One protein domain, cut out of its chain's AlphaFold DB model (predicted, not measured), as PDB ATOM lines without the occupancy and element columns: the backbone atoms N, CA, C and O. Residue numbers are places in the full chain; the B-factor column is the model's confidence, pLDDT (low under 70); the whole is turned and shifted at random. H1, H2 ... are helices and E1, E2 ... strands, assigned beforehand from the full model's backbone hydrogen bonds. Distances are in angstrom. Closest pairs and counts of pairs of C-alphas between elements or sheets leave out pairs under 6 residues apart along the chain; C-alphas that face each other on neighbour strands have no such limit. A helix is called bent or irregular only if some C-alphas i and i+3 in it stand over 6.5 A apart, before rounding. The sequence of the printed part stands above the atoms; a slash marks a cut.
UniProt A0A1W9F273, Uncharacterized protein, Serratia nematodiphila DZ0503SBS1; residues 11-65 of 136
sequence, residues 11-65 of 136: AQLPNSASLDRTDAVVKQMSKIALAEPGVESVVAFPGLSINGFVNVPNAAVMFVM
ATOM      1  N   ALA A  11      94.340 -56.311-209.315       72.88
ATOM      2  CA  ALA A  11      95.651 -56.257-209.940       72.88
ATOM      3  C   ALA A  11      96.410 -57.548-209.618       72.88
ATOM      4  O   ALA A  11      96.607 -57.903-208.455       72.88
ATOM      5  N   GLN A  12      96.833 -58.258-210.662       74.44
ATOM      6  CA  GLN A  12      97.687 -59.435-210.538       74.44
ATOM      7  C   GLN A  12      99.021 -59.139-211.206       74.44
ATOM      8  O   GLN A  12      99.093 -58.928-212.419       74.44
ATOM      9  N   LEU A  13     100.074 -59.096-210.398       74.19
ATOM     10  CA  LEU A  13     101.441 -58.943-210.866       74.19
ATOM     11  C   LEU A  13     102.053 -60.329-211.139       74.19
ATOM     12  O   LEU A  13     101.626 -61.333-210.555       74.19
ATOM     13  N   PRO A  14     103.071 -60.415-212.016       74.88
ATOM     14  CA  PRO A  14     103.817 -61.653-212.222       74.88
ATOM     15  C   PRO A  14     104.368 -62.230-210.914       74.88
ATOM     16  O   PRO A  14     104.650 -61.492-209.969       74.88
ATOM     17  N   ASN A  15     104.594 -63.549-210.904       63.44
ATOM     18  CA  ASN A  15     105.063 -64.356-209.766       63.44
ATOM     19  C   ASN A  15     106.518 -64.058-209.306       63.44
ATOM     20  O   ASN A  15     107.262 -64.941-208.902       63.44
ATOM     21  N   SER A  16     106.968 -62.808-209.417       69.50
ATOM     22  CA  SER A  16     108.282 -62.314-208.981       69.50
ATOM     23  C   SER A  16     108.199 -60.867-208.451       69.50
ATOM     24  O   SER A  16     109.197 -60.150-208.334       69.50
ATOM     25  N   ALA A  17     106.986 -60.392-208.153       68.31
ATOM     26  CA  ALA A  17     106.770 -59.130-207.463       68.31
ATOM     27  C   ALA A  17     106.874 -59.347-205.946       68.31
ATOM     28  O   ALA A  17     106.165 -60.176-205.380       68.31
ATOM     29  N   SER A  18     107.775 -58.610-205.293       78.38
ATOM     30  CA  SER A  18     107.787 -58.489-203.836       78.38
ATOM     31  C   SER A  18     106.610 -57.629-203.364       78.38
ATOM     32  O   SER A  18     106.080 -56.825-204.136       78.38
ATOM     33  N   LEU A  19     106.241 -57.752-202.085       78.81
ATOM     34  CA  LEU A  19     105.168 -56.953-201.484       78.81
ATOM     35  C   LEU A  19     105.406 -55.441-201.673       78.81
ATOM     36  O   LEU A  19     104.479 -54.721-202.035       78.81
ATOM     37  N   ASP A  20     106.658 -54.985-201.550       80.75
ATOM     38  CA  ASP A  20     107.042 -53.581-201.763       80.75
ATOM     39  C   ASP A  20     106.768 -53.091-203.194       80.75
ATOM     40  O   ASP A  20     106.368 -51.945-203.406       80.75
ATOM     41  N   ARG A  21     106.958 -53.954-204.204       81.75
ATOM     42  CA  ARG A  21     106.655 -53.612-205.605       81.75
ATOM     43  C   ARG A  21     105.153 -53.506-205.826       81.75
ATOM     44  O   ARG A  21     104.708 -52.597-206.524       81.75
ATOM     45  N   THR A  22     104.384 -54.409-205.228       81.31
ATOM     46  CA  THR A  22     102.922 -54.380-205.297       81.31
ATOM     47  C   THR A  22     102.369 -53.131-204.605       81.31
ATOM     48  O   THR A  22     101.532 -52.457-205.200       81.31
ATOM     49  N   ASP A  23     102.885 -52.738-203.432       82.88
ATOM     50  CA  ASP A  23     102.502 -51.475-202.769       82.88
ATOM     51  C   ASP A  23     102.832 -50.249-203.635       82.88
ATOM     52  O   ASP A  23     101.993 -49.365-203.822       82.88
ATOM     53  N   ALA A  24     104.022 -50.210-204.244       83.75
ATOM     54  CA  ALA A  24     104.413 -49.111-205.125       83.75
ATOM     55  C   ALA A  24     103.476 -48.966-206.340       83.75
ATOM     56  O   ALA A  24     103.040 -47.853-206.653       83.75
ATOM     57  N   VAL A  25     103.125 -50.078-206.996       84.44
ATOM     58  CA  VAL A  25     102.192 -50.092-208.138       84.44
ATOM     59  C   VAL A  25     100.790 -49.679-207.698       84.44
ATOM     60  O   VAL A  25     100.170 -48.827-208.332       84.44
ATOM     61  N   VAL A  26     100.305 -50.210-206.578       84.31
ATOM     62  CA  VAL A  26      98.983 -49.880-206.031       84.31
ATOM     63  C   VAL A  26      98.882 -48.401-205.649       84.31
ATOM     64  O   VAL A  26      97.876 -47.758-205.956       84.31
ATOM     65  N   LYS A  27      99.930 -47.809-205.061       84.56
ATOM     66  CA  LYS A  27     100.006 -46.359-204.806       84.56
ATOM     67  C   LYS A  27      99.930 -45.543-206.089       84.56
ATOM     68  O   LYS A  27      99.249 -44.519-206.115       84.56
ATOM     69  N   GLN A  28     100.623 -45.963-207.144       82.62
ATOM     70  CA  GLN A  28     100.561 -45.285-208.441       82.62
ATOM     71  C   GLN A  28      99.160 -45.381-209.053       82.62
ATOM     72  O   GLN A  28      98.614 -44.361-209.469       82.62
ATOM     73  N   MET A  29      98.544 -46.565-209.034       80.38
ATOM     74  CA  MET A  29      97.175 -46.769-209.524       80.38
ATOM     75  C   MET A  29      96.155 -45.954-208.725       80.38
ATOM     76  O   MET A  29      95.262 -45.353-209.317       80.38
ATOM     77  N   SER A  30      96.322 -45.857-207.404       81.44
ATOM     78  CA  SER A  30      95.442 -45.060-206.541       81.44
ATOM     79  C   SER A  30      95.548 -43.563-206.839       81.44
ATOM     80  O   SER A  30      94.529 -42.886-206.916       81.44
ATOM     81  N   LYS A  31      96.758 -43.042-207.092       81.81
ATOM     82  CA  LYS A  31      96.954 -41.640-207.510       81.81
ATOM     83  C   LYS A  31      96.290 -41.328-208.850       81.81
ATOM     84  O   LYS A  31      95.714 -40.259-208.996       81.81
ATOM     85  N   ILE A  32      96.375 -42.249-209.812       81.88
ATOM     86  CA  ILE A  32      95.730 -42.094-211.123       81.88
ATOM     87  C   ILE A  32      94.206 -42.126-210.965       81.88
ATOM     88  O   ILE A  32      93.522 -41.287-211.535       81.88
ATOM     89  N   ALA A  33      93.680 -43.046-210.154       77.19
ATOM     90  CA  ALA A  33      92.246 -43.154-209.906       77.19
ATOM     91  C   ALA A  33      91.676 -41.919-209.185       77.19
ATOM     92  O   ALA A  33      90.609 -41.451-209.558       77.19
ATOM     93  N   LEU A  34      92.397 -41.341-208.219       79.50
ATOM     94  CA  LEU A  34      91.994 -40.092-207.551       79.50
ATOM     95  C   LEU A  34      92.065 -38.855-208.459       79.50
ATOM     96  O   LEU A  34      91.427 -37.847-208.169       79.50
ATOM     97  N   ALA A  35      92.852 -38.900-209.536       77.56
ATOM     98  CA  ALA A  35      92.900 -37.818-210.516       77.56
ATOM     99  C   ALA A  35      91.683 -37.822-211.461       77.56
ATOM    100  O   ALA A  35      91.448 -36.830-212.153       77.56
ATOM    101  N   GLU A  36      90.915 -38.916-211.503       75.94
ATOM    102  CA  GLU A  36      89.751 -39.038-212.372       75.94
ATOM    103  C   GLU A  36      88.538 -38.298-211.771       75.94
ATOM    104  O   GLU A  36      88.174 -38.523-210.610       75.94
ATOM    105  N   PRO A  37      87.863 -37.421-212.538       72.88
ATOM    106  CA  PRO A  37      86.669 -36.740-212.059       72.88
ATOM    107  C   PRO A  37      85.534 -37.742-211.803       72.88
ATOM    108  O   PRO A  37      85.046 -38.388-212.725       72.88
ATOM    109  N   GLY A  38      85.071 -37.820-210.552       72.12
ATOM    110  CA  GLY A  38      83.983 -38.719-210.133       72.12
ATOM    111  C   GLY A  38      84.420 -39.841-209.188       72.12
ATOM    112  O   GLY A  38      83.578 -40.625-208.756       72.12
ATOM    113  N   VAL A  39      85.707 -39.908-208.841       76.06
ATOM    114  CA  VAL A  39      86.223 -40.778-207.779       76.06
ATOM    115  C   VAL A  39      86.318 -39.989-206.473       76.06
ATOM    116  O   VAL A  39      87.034 -38.994-206.402       76.06
ATOM    117  N   GLU A  40      85.602 -40.440-205.446       77.00
ATOM    118  CA  GLU A  40      85.612 -39.843-204.104       77.00
ATOM    119  C   GLU A  40      86.790 -40.376-203.280       77.00
ATOM    120  O   GLU A  40      87.530 -39.625-202.646       77.00
ATOM    121  N   SER A  41      86.989 -41.695-203.296       77.62
ATOM    122  CA  SER A  41      88.004 -42.350-202.473       77.62
ATOM    123  C   SER A  41      88.486 -43.649-203.103       77.62
ATOM    124  O   SER A  41      87.737 -44.349-203.781       77.62
ATOM    125  N   VAL A  42      89.752 -43.991-202.869       78.31
ATOM    126  CA  VAL A  42      90.361 -45.238-203.342       78.31
ATOM    127  C   VAL A  42      91.019 -45.934-202.163       78.31
ATOM    128  O   VAL A  42      91.956 -45.408-201.566       78.31
ATOM    129  N   VAL A  43      90.542 -47.133-201.843       81.94
ATOM    130  CA  VAL A  43      91.108 -47.991-200.798       81.94
ATOM    131  C   VAL A  43      91.688 -49.223-201.460       81.94
ATOM    132  O   VAL A  43      90.973 -49.950-202.145       81.94
ATOM    133  N   ALA A  44      92.975 -49.486-201.259       81.19
ATOM    134  CA  ALA A  44      93.629 -50.633-201.862       81.19
ATOM    135  C   ALA A  44      94.360 -51.491-200.831       81.19
ATOM    136  O   ALA A  44      94.999 -50.983-199.913       81.19
ATOM    137  N   PHE A  45      94.258 -52.805-201.012       80.62
ATOM    138  CA  PHE A  45      94.832 -53.835-200.162       80.62
ATOM    139  C   PHE A  45      95.880 -54.615-200.965       80.62
ATOM    140  O   PHE A  45      95.523 -55.530-201.719       80.62
ATOM    141  N   PRO A  46      97.169 -54.250-200.856       79.88
ATOM    142  CA  PRO A  46      98.245 -55.055-201.414       79.88
ATOM    143  C   PRO A  46      98.375 -56.365-200.625       79.88
ATOM    144  O   PRO A  46      98.227 -56.387-199.406       79.88
ATOM    145  N   GLY A  47      98.646 -57.467-201.317       74.88
ATOM    146  CA  GLY A  47      98.823 -58.796-200.729       74.88
ATOM    147  C   GLY A  47      97.549 -59.642-200.644       74.88
ATOM    148  O   GLY A  47      97.638 -60.849-200.445       74.88
ATOM    149  N   LEU A  48      96.354 -59.069-200.821       73.19
ATOM    150  CA  LEU A  48      95.107 -59.831-200.717       73.19
ATOM    151  C   LEU A  48      94.659 -60.347-202.092       73.19
ATOM    152  O   LEU A  48      94.470 -59.565-203.022       73.19
ATOM    153  N   SER A  49      94.433 -61.657-202.214       66.75
ATOM    154  CA  SER A  49      93.801 -62.260-203.394       66.75
ATOM    155  C   SER A  49      92.372 -62.716-203.088       66.75
ATOM    156  O   SER A  49      92.146 -63.508-202.173       66.75
ATOM    157  N   ILE A  50      91.399 -62.274-203.896       63.69
ATOM    158  CA  ILE A  50      89.979 -62.676-203.780       63.69
ATOM    159  C   ILE A  50      89.754 -64.138-204.201       63.69
ATOM    160  O   ILE A  50      88.739 -64.728-203.849       63.69
ATOM    161  N   ASN A  51      90.709 -64.768-204.895       65.62
ATOM    162  CA  ASN A  51      90.551 -66.147-205.372       65.62
ATOM    163  C   ASN A  51      90.571 -67.200-204.242       65.62
ATOM    164  O   ASN A  51      90.251 -68.360-204.472       65.62
ATOM    165  N   GLY A  52      90.953 -66.817-203.020       62.31
ATOM    166  CA  GLY A  52      90.945 -67.730-201.874       62.31
ATOM    167  C   GLY A  52      91.269 -67.098-200.523       62.31
ATOM    168  O   GLY A  52      91.600 -67.830-199.599       62.31
ATOM    169  N   PHE A  53      91.242 -65.762-200.407       58.59
ATOM    170  CA  PHE A  53      91.675 -65.020-199.209       58.59
ATOM    171  C   PHE A  53      93.096 -65.374-198.738       58.59
ATOM    172  O   PHE A  53      93.446 -65.201-197.573       58.59
ATOM    173  N   VAL A  54      93.931 -65.869-199.651       66.56
ATOM    174  CA  VAL A  54      95.331 -66.177-199.371       66.56
ATOM    175  C   VAL A  54      96.139 -64.891-199.519       66.56
ATOM    176  O   VAL A  54      95.942 -64.138-200.478       66.56
ATOM    177  N   ASN A  55      97.039 -64.642-198.565       65.62
ATOM    178  CA  ASN A  55      97.998 -63.549-198.645       65.62
ATOM    179  C   ASN A  55      99.063 -63.904-199.691       65.62
ATOM    180  O   ASN A  55      99.922 -64.751-199.439       65.62
ATOM    181  N   VAL A  56      98.978 -63.299-200.874       73.00
ATOM    182  CA  VAL A  56      99.935 -63.506-201.961       73.00
ATOM    183  C   VAL A  56     100.569 -62.157-202.305       73.00
ATOM    184  O   VAL A  56      99.855 -61.249-202.729       73.00
ATOM    185  N   PRO A  57     101.897 -61.989-202.162       71.31
ATOM    186  CA  PRO A  57     102.556 -60.684-202.285       71.31
ATOM    187  C   PRO A  57     102.468 -60.057-203.685       71.31
ATOM    188  O   PRO A  57     102.758 -58.874-203.837       71.31
ATOM    189  N   ASN A  58     102.062 -60.820-204.702       73.06
ATOM    190  CA  ASN A  58     101.872 -60.366-206.081       73.06
ATOM    191  C   ASN A  58     100.403 -60.060-206.442       73.06
ATOM    192  O   ASN A  58     100.120 -59.753-207.601       73.06
ATOM    193  N   ALA A  59      99.466 -60.168-205.499       77.31
ATOM    194  CA  ALA A  59      98.061 -59.830-205.707       77.31
ATOM    195  C   ALA A  59      97.710 -58.521-204.994       77.31
ATOM    196  O   ALA A  59      98.232 -58.231-203.921       77.31
ATOM    197  N   ALA A  60      96.810 -57.734-205.576       76.38
ATOM    198  CA  ALA A  60      96.214 -56.588-204.909       76.38
ATOM    199  C   ALA A  60      94.757 -56.395-205.329       76.38
ATOM    200  O   ALA A  60      94.374 -56.649-206.475       76.38
ATOM    201  N   VAL A  61      93.958 -55.888-204.396       81.00
ATOM    202  CA  VAL A  61      92.566 -55.492-204.629       81.00
ATOM    203  C   VAL A  61      92.446 -54.006-204.362       81.00
ATOM    204  O   VAL A  61      92.953 -53.514-203.359       81.00
ATOM    205  N   MET A  62      91.752 -53.291-205.234       80.00
ATOM    206  CA  MET A  62      91.429 -51.883-205.059       80.00
ATOM    207  C   MET A  62      89.921 -51.674-205.120       80.00
ATOM    208  O   MET A  62      89.239 -52.222-205.979       80.00
ATOM    209  N   PHE A  63      89.413 -50.859-204.210       80.81
ATOM    210  CA  PHE A  63      88.035 -50.408-204.143       80.81
ATOM    211  C   PHE A  63      88.021 -48.919-204.449       80.81
ATOM    212  O   PHE A  63      88.629 -48.123-203.735       80.81
ATOM    213  N   VAL A  64      87.345 -48.553-205.528       79.31
ATOM    214  CA  VAL A  64      87.159 -47.172-205.958       79.31
ATOM    215  C   VAL A  64      85.730 -46.785-205.606       79.31
ATOM    216  O   VAL A  64      84.781 -47.377-206.123       79.31
ATOM    217  N   MET A  65      85.588 -45.828-204.697       77.75
ATOM    218  CA  MET A  65      84.318 -45.210-204.340       77.75
ATOM    219  C   MET A  65      84.023 -44.077-205.307       77.75
ATOM    220  O   MET A  65      84.844 -43.173-205.472       77.75
TER     221      MET A  65
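Overview. This is residues 11 to 65 of the 136 residues of an uncharacterized protein of Serratia nematodiphila DZ0503SBS1 (UniProt A0A1W9F273). A long two-stranded hairpin, E1 and E2, has a single helix, H1, packed lengthwise over one of its faces, and no named element covers the other face. E2 bends sharply near its beginning, and the turn of the hairpin, residues 49 to 54, lies at one end of the model, while residues 11 to 12 pair briefly with E2. The printed part has 55 residues, with one named helix and two named strands in the order H1, E1, E2; the sheet has the order E1 - E2 and is antiparallel, and the class is mixed, helices and strands. The whole is compact, with a radius of gyration of the C-alphas of 11.4 A, and its outline is elongated, spanning 33 by 20 by 13 A.

Along the chain. The printed part begins at Ala 11, with its C-alpha at (95.651, -56.257, -209.940). H1 holds residues 19 to 34, from C-alpha 19 at (105.168, -56.953, -201.484), and is 22.2 A long from first to last C-alpha. E1 holds residues 39 to 48 and is also 22.2 A long. E2 holds residues 55 to 65, spans 23.6 A, and ends with C-alpha 65 at (84.318, -45.210, -204.340). E2 bends by 96 degrees at residue 58.

Arrangement. E1 and E2 form a hairpin of antiparallel neighbour strands, with 167 degrees between their N-to-C directions. The C-alphas of Ala 44 and Met 62 face each other at 4.1 A. N 45 and O 61 are within hydrogen-bond range at 2.8 A, and so are N 63 and O 43 at 2.7 A. Residues 11 to 12 form a short antiparallel pairing with residues 59 to 60 of E2. The closest C-alphas of H1 and E1 are those of Asp 23 and Pro 46, 5.7 A apart, and the two centres are 8.9 A apart. The closest C-alphas of H1 and E2 are those of Leu 19 and Pro 57, 4.6 A apart, with 9.8 A from centre to centre. In H1 every O i to N i+4 pair is within hydrogen-bond range, and H1 is not bent.

Size, cuts and confidence. The two C-alphas farthest apart are those of Ser 16 and Gly 38, at 33.9 A. The C-alphas of Ala 11 and Met 65, the first and last printed, are 16.8 A apart. The printed part has no cut. The link from H1 to E1, 4 residues, is tight, and the link from E1 to E2, 6 residues, is short. The mean pLDDT of the printed part is 76.0; residues 15 to 17 and residues 49 to 55, of which 55 belongs to E2, are under 70.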